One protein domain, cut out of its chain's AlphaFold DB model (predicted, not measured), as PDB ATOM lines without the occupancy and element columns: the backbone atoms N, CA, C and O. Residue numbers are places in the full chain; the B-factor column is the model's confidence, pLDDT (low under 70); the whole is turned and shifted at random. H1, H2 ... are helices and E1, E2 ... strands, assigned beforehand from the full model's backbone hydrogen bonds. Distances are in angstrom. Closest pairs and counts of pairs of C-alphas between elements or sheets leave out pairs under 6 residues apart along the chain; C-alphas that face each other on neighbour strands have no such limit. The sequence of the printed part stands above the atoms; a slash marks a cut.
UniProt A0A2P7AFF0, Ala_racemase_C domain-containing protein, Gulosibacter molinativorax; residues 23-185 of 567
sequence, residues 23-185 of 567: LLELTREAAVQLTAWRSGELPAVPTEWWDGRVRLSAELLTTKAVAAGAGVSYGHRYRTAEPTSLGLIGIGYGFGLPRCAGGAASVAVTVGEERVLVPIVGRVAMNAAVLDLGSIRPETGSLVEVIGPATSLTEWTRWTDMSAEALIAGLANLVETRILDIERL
ATOM      1  N   LEU A  23       0.718  -8.830  39.475       90.88
ATOM      2  CA  LEU A  23       2.060  -9.399  39.446       90.88
ATOM      3  C   LEU A  23       2.684  -9.405  40.842       90.88
ATOM      4  O   LEU A  23       2.744  -8.363  41.501       90.88
ATOM      5  N   LEU A  24       3.186 -10.572  41.250       94.50
ATOM      6  CA  LEU A  24       4.064 -10.737  42.403       94.50
ATOM      7  C   LEU A  24       5.523 -10.737  41.929       94.50
ATOM      8  O   LEU A  24       5.909 -11.501  41.049       94.50
ATOM      9  N   GLU A  25       6.355  -9.900  42.524       94.12
ATOM     10  CA  GLU A  25       7.785  -9.823  42.248       94.12
ATOM     11  C   GLU A  25       8.558 -10.194  43.513       94.12
ATOM     12  O   GLU A  25       8.306  -9.647  44.588       94.12
ATOM     13  N   LEU A  26       9.505 -11.122  43.382       94.12
ATOM     14  CA  LEU A  26      10.387 -11.570  44.461       94.12
ATOM     15  C   LEU A  26      11.843 -11.353  44.053       94.12
ATOM     16  O   LEU A  26      12.204 -11.593  42.897       94.12
ATOM     17  N   THR A  27      12.716 -10.972  44.987       93.19
ATOM     18  CA  THR A  27      14.158 -11.130  44.741       93.19
ATOM     19  C   THR A  27      14.521 -12.613  44.673       93.19
ATOM     20  O   THR A  27      13.799 -13.481  45.174       93.19
ATOM     21  N   ARG A  28      15.683 -12.926  44.093       89.38
ATOM     22  CA  ARG A  28      16.230 -14.289  44.099       89.38
ATOM     23  C   ARG A  28      16.348 -14.867  45.515       89.38
ATOM     24  O   ARG A  28      16.001 -16.025  45.720       89.38
ATOM     25  N   GLU A  29      16.807 -14.082  46.485       91.38
ATOM     26  CA  GLU A  29      16.956 -14.518  47.880       91.38
ATOM     27  C   GLU A  29      15.598 -14.816  48.520       91.38
ATOM     28  O   GLU A  29      15.448 -15.850  49.168       91.38
ATOM     29  N   ALA A  30      14.597 -13.956  48.296       93.81
ATOM     30  CA  ALA A  30      13.228 -14.181  48.762       93.81
ATOM     31  C   ALA A  30      12.619 -15.450  48.157       93.81
ATOM     32  O   ALA A  30      12.003 -16.237  48.873       93.81
ATOM     33  N   ALA A  31      12.837 -15.699  46.863       92.31
ATOM     34  CA  ALA A  31      12.369 -16.918  46.207       92.31
ATOM     35  C   ALA A  31      13.026 -18.187  46.788       92.31
ATOM     36  O   ALA A  31      12.346 -19.194  46.997       92.31
ATOM     37  N   VAL A  32      14.331 -18.143  47.089       91.44
ATOM     38  CA  VAL A  32      15.051 -19.255  47.737       91.44
ATOM     39  C   VAL A  32      14.531 -19.493  49.154       91.44
ATOM     40  O   VAL A  32      14.200 -20.630  49.482       91.44
ATOM     41  N   GLN A  33      14.406 -18.436  49.962       94.12
ATOM     42  CA  GLN A  33      13.875 -18.527  51.323       94.12
ATOM     43  C   GLN A  33      12.453 -19.099  51.327       94.12
ATOM     44  O   GLN A  33      12.175 -20.032  52.075       94.12
ATOM     45  N   LEU A  34      11.570 -18.601  50.453       94.38
ATOM     46  CA  LEU A  34      10.201 -19.101  50.331       94.38
ATOM     47  C   LEU A  34      10.187 -20.588  49.959       94.38
ATOM     48  O   LEU A  34       9.449 -21.362  50.556       94.38
ATOM     49  N   THR A  35      11.012 -21.000  48.994       90.81
ATOM     50  CA  THR A  35      11.079 -22.399  48.543       90.81
ATOM     51  C   THR A  35      11.547 -23.330  49.661       90.81
ATOM     52  O   THR A  35      10.911 -24.353  49.908       90.81
ATOM     53  N   ALA A  36      12.615 -22.960  50.368       89.88
ATOM     54  CA  ALA A  36      13.153 -23.756  51.467       89.88
ATOM     55  C   ALA A  36      12.224 -23.770  52.694       89.88
ATOM     56  O   ALA A  36      12.107 -24.784  53.378       89.88
ATOM     57  N   TRP A  37      11.515 -22.673  52.964       94.06
ATOM     58  CA  TRP A  37      10.478 -22.639  53.994       94.06
ATOM     59  C   TRP A  37       9.303 -23.561  53.644       94.06
ATOM     60  O   TRP A  37       8.864 -24.341  54.488       94.06
ATOM     61  N   ARG A  38       8.839 -23.556  52.384       91.06
ATOM     62  CA  ARG A  38       7.765 -24.449  51.905       91.06
ATOM     63  C   ARG A  38       8.113 -25.926  52.088       91.06
ATOM     64  O   ARG A  38       7.238 -26.710  52.445       91.06
ATOM     65  N   SER A  39       9.370 -26.321  51.875       83.69
ATOM     66  CA  SER A  39       9.815 -27.702  52.114       83.69
ATOM     67  C   SER A  39      10.102 -28.012  53.590       83.69
ATOM     68  O   SER A  39      10.284 -29.179  53.943       83.69
ATOM     69  N   GLY A  40      10.083 -27.007  54.471       83.19
ATOM     70  CA  GLY A  40      10.452 -27.131  55.883       83.19
ATOM     71  C   GLY A  40      11.963 -27.260  56.119       83.19
ATOM     72  O   GLY A  40      12.373 -27.657  57.208       83.19
ATOM     73  N   GLU A  41      12.789 -26.959  55.112       84.19
ATOM     74  CA  GLU A  41      14.256 -26.957  55.206       84.19
ATOM     75  C   GLU A  41      14.782 -25.759  56.001       84.19
ATOM     76  O   GLU A  41      15.741 -25.898  56.760       84.19
ATOM     77  N   LEU A  42      14.154 -24.590  55.836       87.38
ATOM     78  CA  LEU A  42      14.491 -23.372  56.573       87.38
ATOM     79  C   LEU A  42      13.320 -22.911  57.450       87.38
ATOM     80  O   LEU A  42      12.161 -23.042  57.050       87.38
ATOM     81  N   PRO A  43      13.602 -22.347  58.639       90.12
ATOM     82  CA  PRO A  43      12.572 -21.725  59.460       90.12
ATOM     83  C   PRO A  43      12.051 -20.439  58.804       90.12
ATOM     84  O   PRO A  43      12.660 -19.904  57.872       90.12
ATOM     85  N   ALA A  44      10.938 -19.926  59.327       90.88
ATOM     86  CA  ALA A  44      10.490 -18.571  59.018       90.88
ATOM     87  C   ALA A  44      11.559 -17.545  59.431       90.88
ATOM     88  O   ALA A  44      12.302 -17.756  60.398       90.88
ATOM     89  N   VAL A  45      11.630 -16.439  58.699       93.56
ATOM     90  CA  VAL A  45      12.521 -15.310  59.001       93.56
ATOM     91  C   VAL A  45      11.713 -14.153  59.594       93.56
ATOM     92  O   VAL A  45      10.492 -14.121  59.440       93.56
ATOM     93  N   PRO A  46      12.350 -13.190  60.288       95.31
ATOM     94  CA  PRO A  46      11.645 -12.002  60.761       95.31
ATOM     95  C   PRO A  46      10.927 -11.283  59.613       95.31
ATOM     96  O   PRO A  46      11.488 -11.158  58.521       95.31
ATOM     97  N   THR A  47       9.703 -10.803  59.845       93.75
ATOM     98  CA  THR A  47       8.863 -10.205  58.794       93.75
ATOM     99  C   THR A  47       9.564  -9.060  58.062       93.75
ATOM    100  O   THR A  47       9.506  -8.987  56.836       93.75
ATOM    101  N   GLU A  48      10.305  -8.219  58.783       94.19
ATOM    102  CA  GLU A  48      11.048  -7.081  58.238       94.19
ATOM    103  C   GLU A  48      12.142  -7.481  57.235       94.19
ATOM    104  O   GLU A  48      12.593  -6.658  56.438       94.19
ATOM    105  N   TRP A  49      12.575  -8.747  57.235       94.62
ATOM    106  CA  TRP A  49      13.508  -9.252  56.232       94.62
ATOM    107  C   TRP A  49      12.876  -9.265  54.837       94.62
ATOM    108  O   TRP A  49      13.565  -9.022  53.844       94.62
ATOM    109  N   TRP A  50      11.569  -9.506  54.740       94.69
ATOM    110  CA  TRP A  50      10.846  -9.542  53.469       94.69
ATOM    111  C   TRP A  50      10.622  -8.152  52.865       94.69
ATOM    112  O   TRP A  50      10.447  -8.031  51.647       94.69
ATOM    113  N   ASP A  51      10.665  -7.096  53.679       92.56
ATOM    114  CA  ASP A  51      10.457  -5.727  53.218       92.56
ATOM    115  C   ASP A  51      11.564  -5.304  52.238       92.56
ATOM    116  O   ASP A  51      12.764  -5.465  52.475       92.56
ATOM    117  N   GLY A  52      11.149  -4.804  51.070       87.88
ATOM    118  CA  GLY A  52      12.045  -4.501  49.948       87.88
ATOM    119  C   GLY A  52      12.480  -5.720  49.119       87.88
ATOM    120  O   GLY A  52      13.175  -5.540  48.120       87.88
ATOM    121  N   ARG A  53      12.061  -6.942  49.483       94.06
ATOM    122  CA  ARG A  53      12.323  -8.175  48.712       94.06
ATOM    123  C   ARG A  53      11.086  -8.764  48.037       94.06
ATOM    124  O   ARG A  53      11.213  -9.696  47.243       94.06
ATOM    125  N   VAL A  54       9.917  -8.217  48.351       94.81
ATOM    126  CA  VAL A  54       8.617  -8.616  47.812       94.81
ATOM    127  C   VAL A  54       7.872  -7.380  47.343       94.81
ATOM    128  O   VAL A  54       7.823  -6.370  48.049       94.81
ATOM    129  N   ARG A  55       7.254  -7.472  46.167       95.31
ATOM    130  CA  ARG A  55       6.309  -6.476  45.675       95.31
ATOM    131  C   ARG A  55       5.096  -7.162  45.076       95.31
ATOM    132  O   ARG A  55       5.238  -8.092  44.297       95.31
ATOM    133  N   LEU A  56       3.907  -6.686  45.410       96.00
ATOM    134  CA  LEU A  56       2.663  -7.097  44.774       96.00
ATOM    135  C   LEU A  56       2.027  -5.865  44.153       96.00
ATOM    136  O   LEU A  56       1.756  -4.884  44.847       96.00
ATOM    137  N   SER A  57       1.779  -5.927  42.853       93.75
ATOM    138  CA  SER A  57       1.072  -4.880  42.124       93.75
ATOM    139  C   SER A  57      -0.203  -5.428  41.502       93.75
ATOM    140  O   SER A  57      -0.271  -6.597  41.117       93.75
ATOM    141  N   ALA A  58      -1.220  -4.578  41.425       93.75
ATOM    142  CA  ALA A  58      -2.468  -4.861  40.739       93.75
ATOM    143  C   ALA A  58      -2.912  -3.626  39.958       93.75
ATOM    144  O   ALA A  58      -2.639  -2.495  40.350       93.75
ATOM    145  N   GLU A  59      -3.601  -3.836  38.853       91.25
ATOM    146  CA  GLU A  59      -4.166  -2.762  38.053       91.25
ATOM    147  C   GLU A  59      -5.474  -2.258  38.663       91.25
ATOM    148  O   GLU A  59      -6.309  -3.038  39.143       91.25
ATOM    149  N   LEU A  60      -5.663  -0.945  38.586       92.44
ATOM    150  CA  LEU A  60      -6.947  -0.305  38.791       92.44
ATOM    151  C   LEU A  60      -7.840  -0.533  37.564       92.44
ATOM    152  O   LEU A  60      -7.649   0.092  36.526       92.44
ATOM    153  N   LEU A  61      -8.816  -1.427  37.694       91.50
ATOM    154  CA  LEU A  61      -9.679  -1.871  36.600       91.50
ATOM    155  C   LEU A  61     -10.793  -0.885  36.257       91.50
ATOM    156  O   LEU A  61     -11.183  -0.785  35.103       91.50
ATOM    157  N   THR A  62     -11.339  -0.196  37.255       91.31
ATOM    158  CA  THR A  62     -12.380   0.810  37.035       91.31
ATOM    159  C   THR A  62     -12.425   1.803  38.186       91.31
ATOM    160  O   THR A  62     -11.980   1.510  39.303       91.31
ATOM    161  N   THR A  63     -12.975   2.983  37.915       92.69
ATOM    162  CA  THR A  63     -13.237   4.017  38.917       92.69
ATOM    163  C   THR A  63     -14.648   4.565  38.764       92.69
ATOM    164  O   THR A  63     -15.168   4.686  37.657       92.69
ATOM    165  N   LYS A  64     -15.294   4.899  39.884       91.88
ATOM    166  CA  LYS A  64     -16.622   5.522  39.869       91.88
ATOM    167  C   LYS A  64     -16.806   6.505  41.012       91.88
ATOM    168  O   LYS A  64     -16.445   6.222  42.151       91.88
ATOM    169  N   ALA A  65     -17.411   7.650  40.714       93.75
ATOM    170  CA  ALA A  65     -17.814   8.609  41.734       93.75
ATOM    171  C   ALA A  65     -19.111   8.148  42.407       93.75
ATOM    172  O   ALA A  65     -20.064   7.769  41.729       93.75
ATOM    173  N   VAL A  66     -19.159   8.209  43.735       95.56
ATOM    174  CA  VAL A  66     -20.334   7.844  44.532       95.56
ATOM    175  C   VAL A  66     -20.673   8.948  45.526       95.56
ATOM    176  O   VAL A  66     -19.807   9.687  45.999       95.56
ATOM    177  N   ALA A  67     -21.958   9.069  45.849       95.75
ATOM    178  CA  ALA A  67     -22.426  10.001  46.866       95.75
ATOM    179  C   ALA A  67     -22.051   9.530  48.285       95.75
ATOM    180  O   ALA A  67     -21.681   8.372  48.499       95.75
ATOM    181  N   ALA A  68     -22.205  10.423  49.263       96.94
ATOM    182  CA  ALA A  68     -22.194  10.046  50.674       96.94
ATOM    183  C   ALA A  68     -23.309   9.026  50.972       96.94
ATOM    184  O   ALA A  68     -24.405   9.102  50.412       96.94
ATOM    185  N   GLY A  69     -23.041   8.084  51.874       96.94
ATOM    186  CA  GLY A  69     -23.965   7.026  52.282       96.94
ATOM    187  C   GLY A  69     -24.004   5.806  51.354       96.94
ATOM    188  O   GLY A  69     -24.716   4.842  51.668       96.94
ATOM    189  N   ALA A  70     -23.243   5.805  50.255       96.44
ATOM    190  CA  ALA A  70     -23.141   4.671  49.340       96.44
ATOM    191  C   ALA A  70     -22.551   3.455  50.068       96.44
ATOM    192  O   ALA A  70     -21.485   3.541  50.677       96.44
ATOM    193  N   GLY A  71     -23.264   2.328  50.042       97.12
ATOM    194  CA  GLY A  71     -22.788   1.069  50.612       97.12
ATOM    195  C   GLY A  71     -21.855   0.348  49.648       97.12
ATOM    196  O   GLY A  71     -22.132   0.322  48.457       97.12
ATOM    197  N   VAL A  72     -20.762  -0.229  50.148       96.88
ATOM    198  CA  VAL A  72     -19.713  -0.806  49.290       96.88
ATOM    199  C   VAL A  72     -19.581  -2.312  49.487       96.88
ATOM    200  O   VAL A  72     -19.370  -2.790  50.607       96.88
ATOM    201  N   SER A  73     -19.630  -3.047  48.369       95.06
ATOM    202  CA  SER A  73     -19.498  -4.506  48.282       95.06
ATOM    203  C   SER A  73     -20.583  -5.264  49.071       95.06
ATOM    204  O   SER A  73     -21.557  -4.692  49.559       95.06
ATOM    205  N   TYR A  74     -20.448  -6.585  49.172       92.94
ATOM    206  CA  TYR A  74     -21.447  -7.442  49.811       92.94
ATOM    207  C   TYR A  74     -21.746  -7.017  51.250       92.94
ATOM    208  O   TYR A  74     -20.840  -6.724  52.040       92.94
ATOM    209  N   GLY A  75     -23.027  -7.033  51.610       92.62
ATOM    210  CA  GLY A  75     -23.492  -6.721  52.956       92.62
ATOM    211  C   GLY A  75     -23.357  -5.247  53.356       92.62
ATOM    212  O   GLY A  75     -23.697  -4.925  54.491       92.62
ATOM    213  N   HIS A  76     -22.863  -4.358  52.478       94.94
ATOM    214  CA  HIS A  76     -22.630  -2.931  52.758       94.94
ATOM    215  C   HIS A  76     -21.984  -2.677  54.134       94.94
ATOM    216  O   HIS A  76     -22.398  -1.788  54.880       94.94
ATOM    217  N   ARG A  77     -20.960  -3.474  54.480       93.00
ATOM    218  CA  ARG A  77     -20.219  -3.347  55.754       93.00
ATOM    219  C   ARG A  77     -19.474  -2.015  55.870       93.00
ATOM    220  O   ARG A  77     -19.184  -1.577  56.976       93.00
ATOM    221  N   TYR A  78     -19.204  -1.378  54.734       96.25
ATOM    222  CA  TYR A  78     -18.720  -0.012  54.639       96.25
ATOM    223  C   TYR A  78     -19.774   0.868  53.967       96.25
ATOM    224  O   TYR A  78     -20.421   0.445  53.002       96.25
ATOM    225  N   ARG A  79     -19.912   2.100  54.464       97.19
ATOM    226  CA  ARG A  79     -20.673   3.174  53.829       97.19
ATOM    227  C   ARG A  79     -19.817   4.426  53.771       97.19
ATOM    228  O   ARG A  79     -19.201   4.784  54.771       97.19
ATOM    229  N   THR A  80     -19.812   5.085  52.621       97.19
ATOM    230  CA  THR A  80     -19.059   6.326  52.424       97.19
ATOM    231  C   THR A  80     -19.592   7.416  53.356       97.19
ATOM    232  O   THR A  80     -20.803   7.620  53.462       97.19
ATOM    233  N   ALA A  81     -18.704   8.117  54.062       95.88
ATOM    234  CA  ALA A  81     -19.104   9.217  54.945       95.88
ATOM    235  C   ALA A  81     -19.408  10.505  54.160       95.88
ATOM    236  O   ALA A  81     -20.279  11.290  54.533       95.88
ATOM    237  N   GLU A  82     -18.712  10.691  53.045       96.44
ATOM    238  CA  GLU A  82     -18.754  11.864  52.180       96.44
ATOM    239  C   GLU A  82     -18.694  11.424  50.707       96.44
ATOM    240  O   GLU A  82     -18.393  10.257  50.428       96.44
ATOM    241  N   PRO A  83     -19.041  12.301  49.744       97.19
ATOM    242  CA  PRO A  83     -18.889  11.983  48.330       97.19
ATOM    243  C   PRO A  83     -17.435  11.622  48.015       97.19
ATOM    244  O   PRO A  83     -16.520  12.368  48.358       97.19
ATOM    245  N   THR A  84     -17.225  10.495  47.342       97.12
ATOM    246  CA  THR A  84     -15.884   9.958  47.084       97.12
ATOM    247  C   THR A  84     -15.797   9.298  45.708       97.12
ATOM    248  O   THR A  84     -16.795   9.175  44.996       97.12
ATOM    249  N   SER A  85     -14.595   8.895  45.304       95.94
ATOM    250  CA  SER A  85     -14.376   7.985  44.186       95.94
ATOM    251  C   SER A  85     -14.012   6.608  44.715       95.94
ATOM    252  O   SER A  85     -13.147   6.478  45.571       95.94
ATOM    253  N   LEU A  86     -14.637   5.570  44.178       97.19
ATOM    254  CA  LEU A  86     -14.267   4.187  44.440       97.19
ATOM    255  C   LEU A  86     -13.429   3.659  43.284       97.19
ATOM    256  O   LEU A  86     -13.714   3.959  42.126       97.19
ATOM    257  N   GLY A  87     -12.405   2.880  43.608       96.06
ATOM    258  CA  GLY A  87     -11.555   2.182  42.652       96.06
ATOM    259  C   GLY A  87     -11.683   0.674  42.802       96.06
ATOM    260  O   GLY A  87     -11.772   0.186  43.922       96.06
ATOM    261  N   LEU A  88     -11.676  -0.079  41.707       95.88
ATOM    262  CA  LEU A  88     -11.660  -1.541  41.747       95.88
ATOM    263  C   LEU A  88     -10.286  -2.056  41.337       95.88
ATOM    264  O   LEU A  88      -9.844  -1.768  40.229       95.88
ATOM    265  N   ILE A  89      -9.640  -2.860  42.178       95.38
ATOM    266  CA  ILE A  89      -8.417  -3.572  41.790       95.38
ATOM    267  C   ILE A  89      -8.706  -5.035  41.506       95.38
ATOM    268  O   ILE A  89      -9.498  -5.681  42.195       95.38
ATOM    269  N   GLY A  90      -8.031  -5.558  40.489       90.88
ATOM    270  CA  GLY A  90      -8.191  -6.918  39.989       90.88
ATOM    271  C   GLY A  90      -7.529  -8.003  40.836       90.88
ATOM    272  O   GLY A  90      -6.913  -8.909  40.281       90.88
ATOM    273  N   ILE A  91      -7.594  -7.896  42.162       92.19
ATOM    274  CA  ILE A  91      -7.041  -8.874  43.097       92.19
ATOM    275  C   ILE A  91      -7.975  -9.048  44.302       92.19
ATOM    276  O   ILE A  91      -8.514  -8.081  44.834       92.19
ATOM    277  N   GLY A  92      -8.192 -10.296  44.711       94.88
ATOM    278  CA  GLY A  92      -9.102 -10.680  45.787       94.88
ATOM    279  C   GLY A  92      -8.701 -12.024  46.395       94.88
ATOM    280  O   GLY A  92      -7.612 -12.528  46.110       94.88
ATOM    281  N   TYR A  93      -9.567 -12.622  47.216       94.81
ATOM    282  CA  TYR A  93      -9.210 -13.837  47.969       94.81
ATOM    283  C   TYR A  93      -8.941 -15.069  47.099       94.81
ATOM    284  O   TYR A  93      -8.124 -15.908  47.462       94.81
ATOM    285  N   GLY A  94      -9.549 -15.151  45.913       92.69
ATOM    286  CA  GLY A  94      -9.267 -16.176  44.903       92.69
ATOM    287  C   GLY A  94      -7.872 -16.054  44.283       92.69
ATOM    288  O   GLY A  94      -7.448 -16.948  43.563       92.69
ATOM    289  N   PHE A  95      -7.159 -14.969  44.588       91.88
ATOM    290  CA  PHE A  95      -5.770 -14.717  44.214       91.88
ATOM    291  C   PHE A  95      -4.854 -14.586  45.442       91.88
ATOM    292  O   PHE A  95      -3.764 -14.034  45.343       91.88
ATOM    293  N   GLY A  96      -5.298 -15.052  46.614       92.12
ATOM    294  CA  GLY A  96      -4.495 -15.098  47.838       92.12
ATOM    295  C   GLY A  96      -4.593 -13.868  48.745       92.12
ATOM    296  O   GLY A  96      -4.095 -13.934  49.871       92.12
ATOM    297  N   LEU A  97      -5.265 -12.788  48.318       94.81
ATOM    298  CA  LEU A  97      -5.481 -11.593  49.146       94.81
ATOM    299  C   LEU A  97      -6.489 -11.890  50.271       94.81
ATOM    300  O   LEU A  97      -7.666 -12.083  49.964       94.81
ATOM    301  N   PRO A  98      -6.090 -11.900  51.554       94.56
ATOM    302  CA  PRO A  98      -6.969 -12.363  52.622       94.56
ATOM    303  C   PRO A  98      -8.260 -11.553  52.720       94.56
ATOM    304  O   PRO A  98      -8.243 -10.320  52.651       94.56
ATOM    305  N   ARG A  99      -9.390 -12.225  52.937       93.69
ATOM    306  CA  ARG A  99     -10.698 -11.563  53.034       93.69
ATOM    307  C   ARG A  99     -10.759 -10.534  54.166       93.69
ATOM    308  O   ARG A  99     -11.405  -9.496  54.003       93.69
ATOM    309  N   CYS A 100     -10.066 -10.804  55.273       93.94
ATOM    310  CA  CYS A 100      -9.962  -9.920  56.434       93.94
ATOM    311  C   CYS A 100      -9.233  -8.594  56.144       93.94
ATOM    312  O   CYS A 100      -9.359  -7.655  56.923       93.94
ATOM    313  N   ALA A 101      -8.535  -8.468  55.007       95.06
ATOM    314  CA  ALA A 101      -7.903  -7.213  54.606       95.06
ATOM    315  C   ALA A 101      -8.925  -6.091  54.332       95.06
ATOM    316  O   ALA A 101      -8.589  -4.909  54.416       95.06
ATOM    317  N   GLY A 102     -10.181  -6.439  54.022       95.06
ATOM    318  CA  GLY A 102     -11.254  -5.469  53.809       95.06
ATOM    319  C   GLY A 102     -11.579  -4.680  55.077       95.06
ATOM    320  O   GLY A 102     -12.040  -5.247  56.063       95.06
ATOM    321  N   GLY A 103     -11.363  -3.364  55.047       93.31
ATOM    322  CA  GLY A 103     -11.540  -2.471  56.195       93.31
ATOM    323  C   GLY A 103     -10.357  -2.431  57.169       93.31
ATOM    324  O   GLY A 103     -10.395  -1.639  58.109       93.31
ATOM    325  N   ALA A 104      -9.319  -3.245  56.949       95.38
ATOM    326  CA  ALA A 104      -8.114  -3.282  57.778       95.38
ATOM    327  C   ALA A 104      -6.878  -2.740  57.046       95.38
ATOM    328  O   ALA A 104      -6.082  -2.018  57.644       95.38
ATOM    329  N   ALA A 105      -6.731  -3.081  55.763       97.75
ATOM    330  CA  ALA A 105      -5.547  -2.782  54.969       97.75
ATOM    331  C   ALA A 105      -5.710  -1.538  54.090       97.75
ATOM    332  O   ALA A 105      -6.812  -1.185  53.661       97.75
ATOM    333  N   SER A 106      -4.576  -0.925  53.761       97.94
ATOM    334  CA  SER A 106      -4.459   0.136  52.761       97.94
ATOM    335  C   SER A 106      -3.519  -0.299  51.640       97.94
ATOM    336  O   SER A 106      -2.705  -1.203  51.817       97.94
ATOM    337  N   VAL A 107      -3.632   0.352  50.486       98.00
ATOM    338  CA  VAL A 107      -2.759   0.180  49.314       98.00
ATOM    339  C   VAL A 107      -2.286   1.543  48.822       98.00
ATOM    340  O   VAL A 107      -2.911   2.562  49.122       98.00
ATOM    341  N   ALA A 108      -1.202   1.584  48.053       97.06
ATOM    342  CA  ALA A 108      -0.701   2.819  47.460       97.06
ATOM    343  C   ALA A 108      -1.113   2.945  45.991       97.06
ATOM    344  O   ALA A 108      -0.772   2.111  45.153       97.06
ATOM    345  N   VAL A 109      -1.795   4.039  45.664       95.38
ATOM    346  CA  VAL A 109      -2.140   4.414  44.290       95.38
ATOM    347  C   VAL A 109      -1.166   5.481  43.815       95.38
ATOM    348  O   VAL A 109      -0.919   6.460  44.519       95.38
ATOM    349  N   THR A 110      -0.616   5.302  42.615       87.62
ATOM    350  CA  THR A 110       0.256   6.311  42.002       87.62
ATOM    351  C   THR A 110      -0.591   7.342  41.259       87.62
ATOM    352  O   THR A 110      -1.401   6.974  40.411       87.62
ATOM    353  N   VAL A 111      -0.405   8.628  41.564       83.62
ATOM    354  CA  VAL A 111      -1.067   9.754  40.889       83.62
ATOM    355  C   VAL A 111      -0.004  10.784  40.525       83.62
ATOM    356  O   VAL A 111       0.530  11.480  41.389       83.62
ATOM    357  N   GLY A 112       0.339  10.869  39.239       82.19
ATOM    358  CA  GLY A 112       1.501  11.645  38.800       82.19
ATOM    359  C   GLY A 112       2.795  11.079  39.396       82.19
ATOM    360  O   GLY A 112       3.110   9.912  39.183       82.19
ATOM    361  N   GLU A 113       3.532  11.900  40.146       80.56
ATOM    362  CA  GLU A 113       4.766  11.494  40.845       80.56
ATOM    363  C   GLU A 113       4.523  11.064  42.305       80.56
ATOM    364  O   GLU A 113       5.437  10.567  42.966       80.56
ATOM    365  N   GLU A 114       3.304  11.235  42.826       85.00
ATOM    366  CA  GLU A 114       2.973  10.957  44.223       85.00
ATOM    367  C   GLU A 114       2.374   9.559  44.409       85.00
ATOM    368  O   GLU A 114       1.649   9.037  43.557       85.00
ATOM    369  N   ARG A 115       2.648   8.959  45.573       89.38
ATOM    370  CA  ARG A 115       1.975   7.746  46.047       89.38
ATOM    371  C   ARG A 115       1.021   8.119  47.166       89.38
ATOM    372  O   ARG A 115       1.447   8.637  48.195       89.38
ATOM    373  N   VAL A 116      -0.253   7.817  46.972       94.38
ATOM    374  CA  VAL A 116      -1.312   8.120  47.931       94.38
ATOM    375  C   VAL A 116      -1.809   6.816  48.536       94.38
ATOM    376  O   VAL A 116      -2.228   5.915  47.809       94.38
ATOM    377  N   LEU A 117      -1.750   6.710  49.865       97.00
ATOM    378  CA  LEU A 117      -2.327   5.580  50.589       97.00
ATOM    379  C   LEU A 117      -3.844   5.717  50.647       97.00
ATOM    380  O   LEU A 117      -4.365   6.746  51.079       97.00
ATOM    381  N   VAL A 118      -4.535   4.660  50.240       97.56
ATOM    382  CA  VAL A 118      -5.995   4.575  50.227       97.56
ATOM    383  C   VAL A 118      -6.447   3.265  50.874       97.56
ATOM    384  O   VAL A 118      -5.787   2.237  50.687       97.56
ATOM    385  N   PRO A 119      -7.545   3.260  51.644       97.81
ATOM    386  CA  PRO A 119      -8.011   2.058  52.324       97.81
ATOM    387  C   PRO A 119      -8.706   1.094  51.357       97.81
ATOM    388  O   PRO A 119      -9.424   1.513  50.444       97.81
ATOM    389  N   ILE A 120      -8.564  -0.209  51.615       98.38
ATOM    390  CA  ILE A 120      -9.448  -1.237  51.061       98.38
ATOM    391  C   ILE A 120     -10.756  -1.204  51.855       98.38
ATOM    392  O   ILE A 120     -10.759  -1.392  53.071       98.38
ATOM    393  N   VAL A 121     -11.882  -0.995  51.178       97.69
ATOM    394  CA  VAL A 121     -13.197  -0.797  51.804       97.69
ATOM    395  C   VAL A 121     -14.216  -1.860  51.395       97.69
ATOM    396  O   VAL A 121     -14.231  -2.364  50.272       97.69
ATOM    397  N   GLY A 122     -15.112  -2.191  52.328       95.12
ATOM    398  CA  GLY A 122     -16.098  -3.257  52.152       95.12
ATOM    399  C   GLY A 122     -15.476  -4.657  52.188       95.12
ATOM    400  O   GLY A 122     -14.315  -4.846  52.548       95.12
ATOM    401  N   ARG A 123     -16.270  -5.676  51.839       93.38
ATOM    402  CA  ARG A 123     -15.783  -7.063  51.764       93.38
ATOM    403  C   ARG A 123     -14.911  -7.263  50.522       93.38
ATOM    404  O   ARG A 123     -15.360  -6.958  49.412       93.38
ATOM    405  N   VAL A 124     -13.733  -7.865  50.699       95.88
ATOM    406  CA  VAL A 124     -12.919  -8.395  49.593       95.88
ATOM    407  C   VAL A 124     -13.712  -9.500  48.890       95.88
ATOM    408  O   VAL A 124     -14.188 -10.450  49.520       95.88
ATOM    409  N   ALA A 125     -13.902  -9.357  47.581       93.88
ATOM    410  CA  ALA A 125     -14.559 -10.355  46.747       93.88
ATOM    411  C   ALA A 125     -13.526 -11.344  46.188       93.88
ATOM    412  O   ALA A 125     -12.324 -11.116  46.283       93.88
ATOM    413  N   MET A 126     -13.986 -12.433  45.561       93.69
ATOM    414  CA  MET A 126     -13.085 -13.488  45.074       93.69
ATOM    415  C   MET A 126     -11.973 -12.949  44.183       93.69
ATOM    416  O   MET A 126     -10.812 -13.269  44.376       93.69
ATOM    417  N   ASN A 127     -12.323 -12.099  43.228       91.75
ATOM    418  CA  ASN A 127     -11.372 -11.674  42.215       91.75
ATOM    419  C   ASN A 127     -10.914 -10.226  42.394       91.75
ATOM    420  O   ASN A 127     -10.067  -9.773  41.636       91.75
ATOM    421  N   ALA A 128     -11.526  -9.473  43.312       94.00
ATOM    422  CA  ALA A 128     -11.375  -8.027  43.349       94.00
ATOM    423  C   ALA A 128     -11.585  -7.438  44.746       94.00
ATOM    424  O   ALA A 128     -12.341  -7.979  45.561       94.00
ATOM    425  N   ALA A 129     -10.987  -6.271  44.964       97.00
ATOM    426  CA  ALA A 129     -11.134  -5.454  46.160       97.00
ATOM    427  C   ALA A 129     -11.445  -4.001  45.768       97.00
ATOM    428  O   ALA A 129     -11.032  -3.542  44.701       97.00
ATOM    429  N   VAL A 130     -12.204  -3.294  46.610       97.94
ATOM    430  CA  VAL A 130     -12.601  -1.897  46.370       97.94
ATOM    431  C   VAL A 130     -11.745  -0.970  47.223       97.94
ATOM    432  O   VAL A 130     -11.509  -1.254  48.393       97.94
ATOM    433  N   LEU A 131     -11.294   0.131  46.636       98.19
ATOM    434  CA  LEU A 131     -10.507   1.184  47.264       98.19
ATOM    435  C   LEU A 131     -11.359   2.440  47.420       98.19
ATOM    436  O   LEU A 131     -12.070   2.806  46.483       98.19
ATOM    437  N   ASP A 132     -11.254   3.126  48.556       97.75
ATOM    438  CA  ASP A 132     -11.796   4.482  48.695       97.75
ATOM    439  C   ASP A 132     -10.727   5.499  48.281       97.75
ATOM    440  O   ASP A 132      -9.787   5.785  49.018       97.75
ATOM    441  N   LEU A 133     -10.846   6.015  47.060       97.12
ATOM    442  CA  LEU A 133      -9.881   6.923  46.446       97.12
ATOM    443  C   LEU A 133     -10.049   8.376  46.922       97.12
ATOM    444  O   LEU A 133      -9.278   9.245  46.517       97.12
ATOM    445  N   GLY A 134     -11.052   8.696  47.742       95.75
ATOM    446  CA  GLY A 134     -11.281  10.068  48.192       95.75
ATOM    447  C   GLY A 134     -11.405  11.055  47.021       95.75
ATOM    448  O   GLY A 134     -12.216  10.904  46.097       95.75
ATOM    449  N   SER A 135     -10.562  12.088  47.043       91.56
ATOM    450  CA  SER A 135     -10.495  13.129  46.013       91.56
ATOM    451  C   SER A 135      -9.554  12.809  44.846       91.56
ATOM    452  O   SER A 135      -9.622  13.508  43.833       91.56
ATOM    453  N   ILE A 136      -8.716  11.767  44.933       93.31
ATOM    454  CA  ILE A 136      -7.805  11.433  43.833       93.31
ATOM    455  C   ILE A 136      -8.558  10.780  42.671       93.31
ATOM    456  O   ILE A 136      -9.600  10.141  42.846       93.31
ATOM    457  N   ARG A 137      -8.056  10.995  41.453       90.69
ATOM    458  CA  ARG A 137      -8.658  10.523  40.196       90.69
ATOM    459  C   ARG A 137      -7.581   9.863  39.324       90.69
ATOM    460  O   ARG A 137      -7.175  10.455  38.328       90.69
ATOM    461  N   PRO A 138      -7.055   8.697  39.739       91.00
ATOM    462  CA  PRO A 138      -6.144   7.913  38.907       91.00
ATOM    463  C   PRO A 138      -6.840   7.453  37.618       91.00
ATOM    464  O   PRO A 138      -8.056   7.259  37.594       91.00
ATOM    465  N   GLU A 139      -6.061   7.246  36.561       87.25
ATOM    466  CA  GLU A 139      -6.563   6.660  35.317       87.25
ATOM    467  C   GLU A 139      -6.808   5.154  35.499       87.25
ATOM    468  O   GLU A 139      -6.037   4.472  36.184       87.25
ATOM    469  N   THR A 140      -7.858   4.610  34.874       87.31
ATOM    470  CA  THR A 140      -7.996   3.154  34.712       87.31
ATOM    471  C   THR A 140      -6.740   2.616  34.024       87.31
ATOM    472  O   THR A 140      -6.191   3.267  33.138       87.31
ATOM    473  N   GLY A 141      -6.244   1.462  34.461       85.94
ATOM    474  CA  GLY A 141      -4.937   0.957  34.043       85.94
ATOM    475  C   GLY A 141      -3.782   1.360  34.963       85.94
ATOM    476  O   GLY A 141      -2.701   0.778  34.872       85.94
ATOM    477  N   SER A 142      -3.979   2.318  35.880       88.88
ATOM    478  CA  SER A 142      -2.926   2.712  36.826       88.88
ATOM    479  C   SER A 142      -2.518   1.542  37.717       88.88
ATOM    480  O   SER A 142      -3.363   0.818  38.247       88.88
ATOM    481  N   LEU A 143      -1.210   1.393  37.936       89.25
ATOM    482  CA  LEU A 143      -0.687   0.393  38.862       89.25
ATOM    483  C   LEU A 143      -0.890   0.826  40.317       89.25
ATOM    484  O   LEU A 143      -0.479   1.912  40.739       89.25
ATOM    485  N   VAL A 144      -1.479  -0.080  41.085       95.38
ATOM    486  CA  VAL A 144      -1.662   0.004  42.529       95.38
ATOM    487  C   VAL A 144      -0.625  -0.900  43.180       95.38
ATOM    488  O   VAL A 144      -0.527  -2.090  42.875       95.38
ATOM    489  N   GLU A 145       0.163  -0.334  44.083       95.62
ATOM    490  CA  GLU A 145       1.067  -1.092  44.934       95.62
ATOM    491  C   GLU A 145       0.271  -1.655  46.109       95.62
ATOM    492  O   GLU A 145      -0.189  -0.922  46.983       95.62
ATOM    493  N   VAL A 146       0.078  -2.973  46.092       97.12
ATOM    494  CA  VAL A 146      -0.621  -3.707  47.146       97.12
ATOM    495  C   VAL A 146       0.364  -4.030  48.262       97.12
ATOM    496  O   VAL A 146       0.112  -3.670  49.406       97.12
ATOM    497  N   ILE A 147       1.511  -4.628  47.921       96.75
ATOM    498  CA  ILE A 147       2.649  -4.841  48.829       96.75
ATOM    499  C   ILE A 147       3.866  -4.152  48.219       96.75
ATOM    500  O   ILE A 147       4.173  -4.368  47.045       96.75
ATOM    501  N   GLY A 148       4.576  -3.350  49.001       93.75
ATOM    502  CA  GLY A 148       5.792  -2.678  48.563       93.75
ATOM    503  C   GLY A 148       6.270  -1.632  49.568       93.75
ATOM    504  O   GLY A 148       5.867  -1.666  50.726       93.75
ATOM    505  N   PRO A 149       7.141  -0.696  49.160       90.62
ATOM    506  CA  PRO A 149       7.686   0.317  50.062       90.62
ATOM    507  C   PRO A 149       6.647   1.200  50.766       90.62
ATOM    508  O   PRO A 149       6.935   1.711  51.843       90.62
ATOM    509  N   ALA A 150       5.477   1.425  50.160       92.94
ATOM    510  CA  ALA A 150       4.420   2.240  50.757       92.94
ATOM    511  C   ALA A 150       3.479   1.435  51.668       92.94
ATOM    512  O   ALA A 150       2.860   2.014  52.555       92.94
ATOM    513  N   THR A 151       3.370   0.128  51.431       94.00
ATOM    514  CA  THR A 151       2.552  -0.822  52.196       94.00
ATOM    515  C   THR A 151       3.351  -2.106  52.381       94.00
ATOM    516  O   THR A 151       3.278  -3.055  51.597       94.00
ATOM    517  N   SER A 152       4.199  -2.081  53.401       95.19
ATOM    518  CA  SER A 152       5.186  -3.118  53.702       95.19
ATOM    519  C   SER A 152       4.533  -4.458  54.034       95.19
ATOM    520  O   SER A 152       3.381  -4.518  54.472       95.19
ATOM    521  N   LEU A 153       5.273  -5.560  53.886       95.06
ATOM    522  CA  LEU A 153       4.753  -6.859  54.303       95.06
ATOM    523  C   LEU A 153       4.547  -6.895  55.823       95.06
ATOM    524  O   LEU A 153       3.589  -7.504  56.294       95.06
ATOM    525  N   THR A 154       5.371  -6.166  56.579       95.12
ATOM    526  CA  THR A 154       5.172  -5.932  58.015       95.12
ATOM    527  C   THR A 154       3.772  -5.394  58.328       95.12
ATOM    528  O   THR A 154       3.083  -5.932  59.198       95.12
ATOM    529  N   GLU A 155       3.287  -4.394  57.590       96.38
ATOM    530  CA  GLU A 155       1.918  -3.887  57.753       96.38
ATOM    531  C   GLU A 155       0.869  -4.941  57.390       96.38
ATOM    532  O   GLU A 155      -0.083  -5.143  58.147       96.38
ATOM    533  N   TRP A 156       1.076  -5.677  56.298       97.38
ATOM    534  CA  TRP A 156       0.171  -6.749  55.882       97.38
ATOM    535  C   TRP A 156       0.043  -7.870  56.912       97.38
ATOM    536  O   TRP A 156      -1.078  -8.294  57.197       97.38
ATOM    537  N   THR A 157       1.145  -8.310  57.526       96.25
ATOM    538  CA  THR A 157       1.086  -9.305  58.611       96.25
ATOM    539  C   THR A 157       0.294  -8.788  59.809       96.25
ATOM    540  O   THR A 157      -0.484  -9.530  60.401       96.25
ATOM    541  N   ARG A 158       0.391  -7.487  60.121       96.25
ATOM    542  CA  ARG A 158      -0.363  -6.864  61.215       96.25
ATOM    543  C   ARG A 158      -1.853  -6.734  60.897       96.25
ATOM    544  O   ARG A 158      -2.673  -6.916  61.791       96.25
ATOM    545  N   TRP A 159      -2.209  -6.371  59.666       96.56
ATOM    546  CA  TRP A 159      -3.610  -6.216  59.258       96.56
ATOM    547  C   TRP A 159      -4.347  -7.546  59.150       96.56
ATOM    548  O   TRP A 159      -5.557  -7.582  59.352       96.56
ATOM    549  N   THR A 160      -3.628  -8.617  58.817       94.62
ATOM    550  CA  THR A 160      -4.227  -9.926  58.529       94.62
ATOM    551  C   THR A 160      -4.018 -10.950  59.637       94.62
ATOM    552  O   THR A 160      -4.708 -11.961  59.632       94.62
ATOM    553  N   ASP A 161      -3.112 -10.706  60.589       93.06
ATOM    554  CA  ASP A 161      -2.706 -11.693  61.601       93.06
ATOM    555  C   ASP A 161      -2.226 -13.009  60.955       93.06
ATOM    556  O   ASP A 161      -2.574 -14.111  61.375       93.06
ATOM    557  N   MET A 162      -1.487 -12.880  59.850       93.75
ATOM    558  CA  MET A 162      -0.864 -13.984  59.118       93.75
ATOM    559  C   MET A 162       0.646 -13.789  59.080       93.75
ATOM    560  O   MET A 162       1.126 -12.653  59.022       93.75
ATOM    561  N   SER A 163       1.402 -14.887  59.042       95.00
ATOM    562  CA  SER A 163       2.841 -14.822  58.794       95.00
ATOM    563  C   SER A 163       3.156 -14.291  57.389       95.00
ATOM    564  O   SER A 163       2.381 -14.448  56.437       95.00
ATOM    565  N   ALA A 164       4.325 -13.662  57.254       96.12
ATOM    566  CA  ALA A 164       4.839 -13.168  55.981       96.12
ATOM    567  C   ALA A 164       4.884 -14.285  54.931       96.12
ATOM    568  O   ALA A 164       4.398 -14.132  53.810       96.12
ATOM    569  N   GLU A 165       5.418 -15.437  55.318       95.00
ATOM    570  CA  GLU A 165       5.560 -16.602  54.467       95.00
ATOM    571  C   GLU A 165       4.211 -17.181  54.039       95.00
ATOM    572  O   GLU A 165       4.052 -17.503  52.863       95.00
ATOM    573  N   ALA A 166       3.218 -17.271  54.933       93.75
ATOM    574  CA  ALA A 166       1.885 -17.755  54.572       93.75
ATOM    575  C   ALA A 166       1.171 -16.808  53.591       93.75
ATOM    576  O   ALA A 166       0.500 -17.271  52.659       93.75
ATOM    577  N   LEU A 167       1.336 -15.490  53.758       95.56
ATOM    578  CA  LEU A 167       0.824 -14.493  52.816       95.56
ATOM    579  C   LEU A 167       1.480 -14.639  51.442       95.56
ATOM    580  O   LEU A 167       0.781 -14.814  50.442       95.56
ATOM    581  N   ILE A 168       2.815 -14.617  51.389       95.81
ATOM    582  CA  ILE A 168       3.562 -14.724  50.130       95.81
ATOM    583  C   ILE A 168       3.289 -16.071  49.466       95.81
ATOM    584  O   ILE A 168       3.102 -16.119  48.255       95.81
ATOM    585  N   ALA A 169       3.239 -17.168  50.228       92.94
ATOM    586  CA  ALA A 169       2.989 -18.484  49.670       92.94
ATOM    587  C   ALA A 169       1.604 -18.565  49.021       92.94
ATOM    588  O   ALA A 169       1.513 -19.034  47.890       92.94
ATOM    589  N   GLY A 170       0.565 -18.052  49.689       91.81
ATOM    590  CA  GLY A 170      -0.786 -17.987  49.128       91.81
ATOM    591  C   GLY A 170      -0.860 -17.141  47.855       91.81
ATOM    592  O   GLY A 170      -1.503 -17.547  46.891       91.81
ATOM    593  N   LEU A 171      -0.159 -16.004  47.816       93.69
ATOM    594  CA  LEU A 171      -0.066 -15.157  46.623       93.69
ATOM    595  C   LEU A 171       0.687 -15.858  45.483       93.69
ATOM    596  O   LEU A 171       0.178 -15.946  44.373       93.69
ATOM    597  N   ALA A 172       1.875 -16.404  45.752       89.94
ATOM    598  CA  ALA A 172       2.730 -17.047  44.750       89.94
ATOM    599  C   ALA A 172       2.124 -18.333  44.160       89.94
ATOM    600  O   ALA A 172       2.521 -18.765  43.079       89.94
ATOM    601  N   ASN A 173       1.162 -18.946  44.856       85.94
ATOM    602  CA  ASN A 173       0.398 -20.087  44.352       85.94
ATOM    603  C   ASN A 173      -0.678 -19.682  43.330       85.94
ATOM    604  O   ASN A 173      -1.107 -20.519  42.539       85.94
ATOM    605  N   LEU A 174      -1.130 -18.423  43.343       88.12
ATOM    606  CA  LEU A 174      -2.341 -17.981  42.638       88.12
ATOM    607  C   LEU A 174      -2.126 -16.765  41.721       88.12
ATOM    608  O   LEU A 174      -3.025 -16.396  40.964       88.12
ATOM    609  N   VAL A 175      -0.955 -16.128  41.786       87.25
ATOM    610  CA  VAL A 175      -0.601 -14.925  41.023       87.25
ATOM    611  C   VAL A 175       0.720 -15.133  40.295       87.25
ATOM    612  O   VAL A 175       1.659 -15.715  40.846       87.25
ATOM    613  N   GLU A 176       0.792 -14.655  39.045       86.75
ATOM    614  CA  GLU A 176       2.028 -14.667  38.259       86.75
ATOM    615  C   GLU A 176       3.175 -14.114  39.110       86.75
ATOM    616  O   GLU A 176       3.081 -13.016  39.665       86.75
ATOM    617  N   THR A 177       4.247 -14.896  39.226       88.56
ATOM    618  CA  THR A 177       5.407 -14.550  40.045       88.56
ATOM    619  C   THR A 177       6.633 -14.357  39.163       88.56
ATOM    620  O   THR A 177       7.001 -15.246  38.396       88.56
ATOM    621  N   ARG A 178       7.303 -13.208  39.292       90.19
ATOM    622  CA  ARG A 178       8.575 -12.910  38.622       90.19
ATOM    623  C   ARG A 178       9.710 -12.829  39.628       90.19
ATOM    624  O   ARG A 178       9.606 -12.156  40.650       90.19
ATOM    625  N   ILE A 179      10.817 -13.492  39.305       86.12
ATOM    626  CA  ILE A 179      12.045 -13.444  40.099       86.12
ATOM    627  C   ILE A 179      12.970 -12.385  39.498       86.12
ATOM    628  O   ILE A 179      13.324 -12.459  38.319       86.12
ATOM    629  N   LEU A 180      13.356 -11.407  40.310       81.38
ATOM    630  CA  LEU A 180      14.224 -10.296  39.935       81.38
ATOM    631  C   LEU A 180      15.601 -10.420  40.599       81.38
ATOM    632  O   LEU A 180      15.733 -10.934  41.712       81.38
ATOM    633  N   ASP A 181      16.631  -9.886  39.940       65.31
ATOM    634  CA  ASP A 181      17.914  -9.616  40.594       65.31
ATOM    635  C   ASP A 181      17.773  -8.371  41.497       65.31
ATOM    636  O   ASP A 181      17.128  -7.388  41.117       65.31
ATOM    637  N   ILE A 182      18.359  -8.417  42.702       53.78
ATOM    638  CA  ILE A 182      18.099  -7.486  43.823       53.78
ATOM    639  C   ILE A 182      18.279  -5.996  43.474       53.78
ATOM    640  O   ILE A 182      17.593  -5.137  44.025       53.78
ATOM    641  N   GLU A 183      19.138  -5.680  42.501       50.25
ATOM    642  CA  GLU A 183      19.404  -4.310  42.040       50.25
ATOM    643  C   GLU A 183      18.194  -3.642  41.355       50.25
ATOM    644  O   GLU A 183      18.167  -2.419  41.218       50.25
ATOM    645  N   ARG A 184      17.165  -4.409  40.954       48.69
ATOM    646  CA  ARG A 184      15.970  -3.889  40.264       48.69
ATOM    647  C   ARG A 184      14.808  -3.481  41.176       48.69
ATOM    648  O   ARG A 184      13.912  -2.797  40.691       48.69
ATOM    649  N   LEU A 185      14.815  -3.832  42.468       51.44
ATOM    650  CA  LEU A 185      13.704  -3.522  43.393       51.44
ATOM    651  C   LEU A 185      13.852  -2.195  44.167       51.44
ATOM    652  O   LEU A 185      12.983  -1.841  44.958       51.44
TER     653      LEU A 185
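This is residues 23 to 185 of the 567 residues of the protein "Ala_racemase_C domain-containing protein" of Gulosibacter molinativorax (UniProt A0A2P7AFF0). A small closed barrel of six strands, E2, E3, E6, E5, E4 and E7 round the ring, makes one part of an elongated domain, and E1 and E8 widen its sheet beside residues 54 to 57 of E2. Helices H1, H3 and H4 pack outside the barrel toward this end, with the tiny H2 beside H3, while the loop of residues 67 to 83 lies at the opposite end of the long axis from H1. The 163 printed residues hold four named helices and eight named strands, in the order E1 H1 H2 E2 E3 E4 E5 E6 E7 H3 H4 E8, and the class is mixed, helices and strands. The strands of the ring are antiparallel neighbours, and E1 and E8 are parallel. The whole is compact, with a radius of gyration of the C-alphas of 16.0 A, and spans 52 by 34 by 23 A.

E1, residues 23 to 27, has E2, residues 54 to 66, on one side, antiparallel, with N 25 and O 55 at 2.8 A, within hydrogen-bond range. On the other side of E1 is E8, residues 177 to 180, parallel, with N 178 and O 24 at 2.8 A. H1, residues 28 to 39, lies outside the barrel over E1 and stands up from the sheet, its line rising 57 degrees out of the local plane. H2, residues 47 to 50, is not on the barrel and is close to H1 but not clearly touching, the closest C-alphas being those of Ala 30 and Trp 50, 7.0 A apart. E2 bends by 62 degrees at residue 62, and its pairing is staggered. E2 forms a hairpin with E3, residues 84 to 89, where N 64 and O 86 are 2.9 A apart. E4, residues 106 to 111, E5, residues 114 to 121, and E6, residues 129 to 134, form a meander, each strand the antiparallel neighbour of the one before; N 109 and O 116 are 2.9 A apart, and N 121 and O 130 2.8 A. E3 and E6 are antiparallel neighbours, with N 131 and O 87 at 2.8 A. E7, residues 143 to 147, closes the ring between E4, with N 145 and O 108 at 2.8 A, and E2, with N 144 and O 58 at 2.8 A. E3 E4 E5 E6 and E4 E5 E6 E7 are each a Greek key, a meander of three in a row of four strands whose first and fourth are antiparallel neighbours. H3, residues 153 to 160, is on the barrel, outside it and over none of its strands; it touches H2, with the C-alphas of Thr 47 and Thr 154 closest at 5.7 A. H4, residues 164 to 174, is outside the barrel over E1 and E2, at a height over the sheet of 10.3 A. H4 touches H3 about perpendicular at 85 degrees, closest at the C-alphas of Thr 157 and Ala 164, 6.0 A. H1 touches H4 with residues 34 to 38 alone, about perpendicular at 88 degrees, closest at the C-alphas of Leu 34 and Glu 165, 6.7 A. Every O i to N i+4 pair is within hydrogen-bond range in H1 and H3, and 6 of 7 in H4; H2 is too short for such a pair.

E1 begins at C-alpha 23, (2.060, -9.399, 39.446). H1 measures 16.9 A from first to last C-alpha, and E2 33.5 A, ending at C-alpha 66, (-20.334, 7.844, 44.532). E3 measures 16.3 A, E5 21.4 A and H4 15.9 A; E4 and E6 measure 15.7 A each. E8 ends at C-alpha 180, (14.224, -10.296, 39.935).

The C-alphas of Glu 41 and Ala 67 are the two farthest apart, 52.7 A. The printed part has no cut. The links E2 to E3 and E3 to E4 are long; in the first, residues 71 to 72 pair antiparallel with residues 78 to 79. The mean pLDDT of the printed part is 92.0, and residues 181 to 185 are under 70.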